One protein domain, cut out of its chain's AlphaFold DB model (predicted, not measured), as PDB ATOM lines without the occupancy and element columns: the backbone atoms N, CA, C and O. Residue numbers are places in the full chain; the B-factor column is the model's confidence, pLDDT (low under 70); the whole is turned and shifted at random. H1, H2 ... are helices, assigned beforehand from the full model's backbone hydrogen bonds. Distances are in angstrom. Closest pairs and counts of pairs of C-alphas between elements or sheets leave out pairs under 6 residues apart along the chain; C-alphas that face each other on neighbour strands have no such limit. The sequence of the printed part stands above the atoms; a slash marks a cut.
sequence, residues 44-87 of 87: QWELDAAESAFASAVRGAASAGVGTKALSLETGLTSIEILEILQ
ATOM      1  N   GLN A  44      99.375 101.630  96.397       98.56
ATOM      2  CA  GLN A  44     100.091 101.817  97.664       98.56
ATOM      3  C   GLN A  44     100.356 103.301  97.921       98.56
ATOM      4  O   GLN A  44     100.035 103.792  98.996       98.56
ATOM      5  N   TRP A  45     100.820 104.046  96.915       98.38
ATOM      6  CA  TRP A  45     101.020 105.494  97.047       98.38
ATOM      7  C   TRP A  45      99.706 106.244  97.323       98.38
ATOM      8  O   TRP A  45      99.673 107.182  98.122       98.38
ATOM      9  N   GLU A  46      98.610 105.842  96.672       98.62
ATOM     10  CA  GLU A  46      97.276 106.398  96.931       98.62
ATOM     11  C   GLU A  46      96.785 106.081  98.353       98.62
ATOM     12  O   GLU A  46      96.205 106.954  99.002       98.62
ATOM     13  N   LEU A  47      97.040 104.864  98.849       98.50
ATOM     14  CA  LEU A  47      96.714 104.461 100.217       98.50
ATOM     15  C   LEU A  47      97.506 105.285 101.236       98.50
ATOM     16  O   LEU A  47      96.891 105.872 102.120       98.50
ATOM     17  N   ASP A  48      98.822 105.415 101.066       98.50
ATOM     18  CA  ASP A  48      99.680 106.204 101.959       98.50
ATOM     19  C   ASP A  48      99.199 107.667 102.045       98.50
ATOM     20  O   ASP A  48      99.118 108.272 103.122       98.50
ATOM     21  N   ALA A  49      98.817 108.251 100.902       98.25
ATOM     22  CA  ALA A  49      98.253 109.597 100.851       98.25
ATOM     23  C   ALA A  49      96.902 109.687 101.581       98.25
ATOM     24  O   ALA A  49      96.659 110.652 102.316       98.25
ATOM     25  N   ALA A  50      96.031 108.690 101.400       98.31
ATOM     26  CA  ALA A  50      94.736 108.622 102.066       98.31
ATOM     27  C   ALA A  50      94.876 108.443 103.586       98.31
ATOM     28  O   ALA A  50      94.189 109.133 104.337       98.31
ATOM     29  N   GLU A  51      95.792 107.591 104.048       97.75
ATOM     30  CA  GLU A  51      96.096 107.389 105.469       97.75
ATOM     31  C   GLU A  51      96.618 108.677 106.113       97.75
ATOM     32  O   GLU A  51      96.131 109.092 107.170       97.75
ATOM     33  N   SER A  52      97.535 109.380 105.442       97.88
ATOM     34  CA  SER A  52      98.030 110.681 105.903       97.88
ATOM     35  C   SER A  52      96.907 111.725 105.992       97.88
ATOM     36  O   SER A  52      96.796 112.452 106.987       97.88
ATOM     37  N   ALA A  53      96.038 111.794 104.977       98.25
ATOM     38  CA  ALA A  53      94.896 112.705 104.968       98.25
ATOM     39  C   ALA A  53      93.892 112.375 106.085       98.25
ATOM     40  O   ALA A  53      93.429 113.275 106.789       98.25
ATOM     41  N   PHE A  54      93.604 111.090 106.291       97.56
ATOM     42  CA  PHE A  54      92.740 110.604 107.359       97.56
ATOM     43  C   PHE A  54      93.297 110.963 108.742       97.56
ATOM     44  O   PHE A  54      92.599 111.582 109.545       97.56
ATOM     45  N   ALA A  55      94.577 110.682 109.000       97.38
ATOM     46  CA  ALA A  55      95.236 111.039 110.253       97.38
ATOM     47  C   ALA A  55      95.207 112.560 110.503       97.38
ATOM     48  O   ALA A  55      94.959 113.016 111.622       97.38
ATOM     49  N   SER A  56      95.396 113.364 109.451       98.00
ATOM     50  CA  SER A  56      95.261 114.820 109.532       98.00
ATOM     51  C   SER A  56      93.835 115.257 109.877       98.00
ATOM     52  O   SER A  56      93.664 116.188 110.664       98.00
ATOM     53  N   ALA A  57      92.813 114.606 109.319       98.25
ATOM     54  CA  ALA A  57      91.418 114.900 109.631       98.25
ATOM     55  C   ALA A  57      91.078 114.555 111.091       98.25
ATOM     56  O   ALA A  57      90.454 115.366 111.777       98.25
ATOM     57  N   VAL A  58      91.555 113.409 111.594       97.88
ATOM     58  CA  VAL A  58      91.398 113.003 113.003       97.88
ATOM     59  C   VAL A  58      92.051 114.021 113.938       97.88
ATOM     60  O   VAL A  58      91.398 114.506 114.866       97.88
ATOM     61  N   ARG A  59      93.303 114.418 113.669       97.62
ATOM     62  CA  ARG A  59      93.989 115.471 114.440       97.62
ATOM     63  C   ARG A  59      93.256 116.808 114.370       97.62
ATOM     64  O   ARG A  59      93.121 117.483 115.388       97.62
ATOM     65  N   GLY A  60      92.738 117.176 113.198       97.94
ATOM     66  CA  GLY A  60      91.938 118.386 113.014       97.94
ATOM     67  C   GLY A  60      90.680 118.384 113.885       97.94
ATOM     68  O   GLY A  60      90.440 119.338 114.624       97.94
ATOM     69  N   ALA A  61      89.921 117.288 113.883       97.88
ATOM     70  CA  ALA A  61      88.740 117.130 114.727       97.88
ATOM     71  C   ALA A  61      89.084 117.151 116.228       97.88
ATOM     72  O   ALA A  61      88.419 117.840 117.003       97.88
ATOM     73  N   ALA A  62      90.159 116.472 116.639       97.00
ATOM     74  CA  ALA A  62      90.640 116.518 118.019       97.00
ATOM     75  C   ALA A  62      91.033 117.947 118.439       97.00
ATOM     76  O   ALA A  62      90.657 118.397 119.521       97.00
ATOM     77  N   SER A  63      91.711 118.699 117.563       97.31
ATOM     78  CA  SER A  63      92.078 120.103 117.810       97.31
ATOM     79  C   SER A  63      90.861 121.029 117.939       97.31
ATOM     80  O   SER A  63      90.910 122.019 118.666       97.31
ATOM     81  N   ALA A  64      89.741 120.669 117.302       98.00
ATOM     82  CA  ALA A  64      88.450 121.340 117.445       98.00
ATOM     83  C   ALA A  64      87.673 120.918 118.712       98.00
ATOM     84  O   ALA A  64      86.545 121.363 118.917       98.00
ATOM     85  N   GLY A  65      88.255 120.070 119.567       97.19
ATOM     86  CA  GLY A  65      87.665 119.637 120.835       97.19
ATOM     87  C   GLY A  65      86.795 118.382 120.745       97.19
ATOM     88  O   GLY A  65      86.122 118.042 121.720       97.19
ATOM     89  N   VAL A  66      86.788 117.674 119.610       97.50
ATOM     90  CA  VAL A  66      86.073 116.394 119.504       97.50
ATOM     91  C   VAL A  66      86.758 115.361 120.399       97.50
ATOM     92  O   VAL A  66      87.943 115.065 120.252       97.50
ATOM     93  N   GLY A  67      86.004 114.804 121.349       94.69
ATOM     94  CA  GLY A  67      86.520 113.809 122.288       94.69
ATOM     95  C   GLY A  67      86.818 112.457 121.631       94.69
ATOM     96  O   GLY A  67      86.143 112.044 120.687       94.69
ATOM     97  N   THR A  68      87.770 111.715 122.200       94.38
ATOM     98  CA  THR A  68      88.233 110.402 121.704       94.38
ATOM     99  C   THR A  68      87.104 109.397 121.484       94.38
ATOM    100  O   THR A  68      87.091 108.708 120.473       94.38
ATOM    101  N   LYS A  69      86.098 109.357 122.366       94.88
ATOM    102  CA  LYS A  69      84.935 108.465 122.213       94.88
ATOM    103  C   LYS A  69      84.111 108.763 120.952       94.88
ATOM    104  O   LYS A  69      83.616 107.832 120.327       94.88
ATOM    105  N   ALA A  70      83.940 110.040 120.604       96.56
ATOM    106  CA  ALA A  70      83.223 110.430 119.392       96.56
ATOM    107  C   ALA A  70      84.053 110.096 118.143       96.56
ATOM    108  O   ALA A  70      83.519 109.537 117.192       96.56
ATOM    109  N   LEU A  71      85.369 110.332 118.190       96.62
ATOM    110  CA  LEU A  71      86.287 109.934 117.117       96.62
ATOM    111  C   LEU A  71      86.282 108.418 116.884       96.62
ATOM    112  O   LEU A  71      86.208 107.983 115.740       96.62
ATOM    113  N   SER A  72      86.301 107.609 117.945       96.56
ATOM    114  CA  SER A  72      86.220 106.148 117.833       96.56
ATOM    115  C   SER A  72      84.918 105.671 117.190       96.56
ATOM    116  O   SER A  72      84.928 104.704 116.435       96.56
ATOM    117  N   LEU A  73      83.797 106.348 117.457       96.56
ATOM    118  CA  LEU A  73      82.513 106.000 116.848       96.56
ATOM    119  C   LEU A  73      82.500 106.290 115.340       96.56
ATOM    120  O   LEU A  73      82.028 105.458 114.574       96.56
ATOM    121  N   GLU A  74      83.029 107.444 114.926       97.12
ATOM    122  CA  GLU A  74      83.026 107.870 113.518       97.12
ATOM    123  C   GLU A  74      84.060 107.132 112.664       97.12
ATOM    124  O   GLU A  74      83.827 106.852 111.492       97.12
ATOM    125  N   THR A  75      85.216 106.809 113.241       94.88
ATOM    126  CA  THR A  75      86.315 106.162 112.509       94.88
ATOM    127  C   THR A  75      86.275 104.637 112.574       94.88
ATOM    128  O   THR A  75      86.946 103.978 111.786       94.88
ATOM    129  N   GLY A  76      85.537 104.067 113.534       96.31
ATOM    130  CA  GLY A  76      85.589 102.640 113.857       96.31
ATOM    131  C   GLY A  76      86.881 102.201 114.557       96.31
ATOM    132  O   GLY A  76      87.025 101.017 114.855       96.31
ATOM    133  N   LEU A  77      87.798 103.132 114.841       95.81
ATOM    134  CA  LEU A  77      89.050 102.858 115.536       95.81
ATOM    135  C   LEU A  77      88.840 102.775 117.047       95.81
ATOM    136  O   LEU A  77      88.049 103.503 117.656       95.81
ATOM    137  N   THR A  78      89.617 101.913 117.683       96.38
ATOM    138  CA  THR A  78      89.711 101.832 119.135       96.38
ATOM    139  C   THR A  78      90.302 103.116 119.719       96.38
ATOM    140  O   THR A  78      91.013 103.875 119.060       96.38
ATOM    141  N   SER A  79      90.052 103.360 121.007       91.69
ATOM    142  CA  SER A  79      90.640 104.512 121.699       91.69
ATOM    143  C   SER A  79      92.172 104.505 121.675       91.69
ATOM    144  O   SER A  79      92.772 105.570 121.761       91.69
ATOM    145  N   ILE A  80      92.801 103.326 121.589       94.81
ATOM    146  CA  ILE A  80      94.261 103.186 121.535       94.81
ATOM    147  C   ILE A  80      94.773 103.663 120.175       94.81
ATOM    148  O   ILE A  80      95.623 104.543 120.140       94.81
ATOM    149  N   GLU A  81      94.187 103.181 119.079       96.00
ATOM    150  CA  GLU A  81      94.547 103.601 117.715       96.00
ATOM    151  C   GLU A  81      94.333 105.110 117.512       96.00
ATOM    152  O   GLU A  81      95.165 105.792 116.919       96.00
ATOM    153  N   ILE A  82      93.256 105.676 118.075       96.56
ATOM    154  CA  ILE A  82      93.055 107.133 118.074       96.56
ATOM    155  C   ILE A  82      94.183 107.844 118.827       96.56
ATOM    156  O   ILE A  82      94.690 108.851 118.343       96.56
ATOM    157  N   LEU A  83      94.590 107.350 119.997       94.31
ATOM    158  CA  LEU A  83      95.686 107.961 120.752       94.31
ATOM    159  C   LEU A  83      97.025 107.856 120.018       94.31
ATOM    160  O   LEU A  83      97.808 108.793 120.108       94.31
ATOM    161  N   GLU A  84      97.282 106.777 119.282       95.25
ATOM    162  CA  GLU A  84      98.480 106.629 118.445       95.25
ATOM    163  C   GLU A  84      98.514 107.655 117.303       95.25
ATOM    164  O   GLU A  84      99.556 108.248 117.045       95.25
ATOM    165  N   ILE A  85      97.371 107.943 116.670       94.81
ATOM    166  CA  ILE A  85      97.261 108.963 115.607       94.81
ATOM    167  C   ILE A  85      97.466 110.397 116.139       94.81
ATOM    168  O   ILE A  85      97.846 111.300 115.378       94.81
ATOM    169  N   LEU A  86      97.155 110.620 117.421       93.44
ATOM    170  CA  LEU A  86      97.213 111.924 118.089       93.44
ATOM    171  C   LEU A  86      98.552 112.220 118.787       93.44
ATOM    172  O   LEU A  86      98.712 113.339 119.282       93.44
ATOM    173  N   GLN A  87      99.469 111.251 118.857       85.56
ATOM    174  CA  GLN A  87     100.851 111.467 119.312       85.56
ATOM    175  C   GLN A  87     101.655 112.273 118.286       85.56
ATOM    176  O   GLN A  87     102.518 113.057 118.743       85.56
TER     177      GLN A  87
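What this domain is: This is residues 44 to 87 of the 87 residues of an uncharacterized protein of Arthrobacter sp. EPSL27 (UniProt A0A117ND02). One long helix, H1, has a small head at its far end, where two short helices, H2 and H3, pack on residues 55 to 62 of H1, while residues 44 to 51 of H1 stick out as a free arm. H2 folds back beside the last part of H1 as a helical hairpin, and H3 crosses H2 nearly at a right angle and also packs on H1. The printed part has 44 residues with three named helices, in the order H1, H2, H3, and no named strand; the class is all helix. The whole is compact, with a radius of gyration of the C-alphas of 10.4 A, and its outline is elongated, spanning 30 by 19 by 18 A, with the arm of H1 making much of the length.

How they stand to each other: H1, residues 44 to 63, touches H2, residues 68 to 75, with residues 58 to 62 of H1 alone; the closest C-alphas, those of Val 58 and Leu 71, are 7.2 A apart. The two helices form a hairpin and run opposite ways at a shallow tilt of 34.8 degrees, only just short of steep. H1 touches H3, residues 79 to 85, with residues 55 to 59 of H1 alone; the closest C-alphas, those of Ala 55 and Ile 85, are 6.1 A apart. H1 and H3 run opposite ways at a steep tilt of 69 degrees, only just short of about perpendicular. H2 and H3 touch with 7 pairs of C-alphas within 8 A, the closest being those of Ser 72 and Ser 79 at 6.1 A. Their lines stand about perpendicular, at 80 degrees. With one of these three pairs at a shallow tilt, the helix packing is mostly crossed, but only just. In H1, H2 and H3 every O i to N i+4 pair is within hydrogen-bond range.

Where its parts are: H1 begins at C-alpha 44 at (100.091, 101.817, 97.664) and ends at C-alpha 63 at (92.078, 120.103, 117.810), 28.4 A from first to last C-alpha. H2 measures 10.3 A from C-alpha 68 to C-alpha 75. H3 measures 10.0 A and ends at C-alpha 85 at (97.261, 108.963, 115.607).

The domain as a whole: The two C-alphas farthest apart, those of Gln 44 and Gly 65, are 31.8 A from each other. Without residues 44 to 51, which stand free, the body has 36 residues and spans 18 by 18 by 16 A. The links H1 to H2 and H2 to H3 are tight, with 4 and 3 residues between the helices. The printed part has no cut and ends at Gln 87, the chain's last residue. The mean pLDDT of the printed part is 96.5, and no printed residue is under 70.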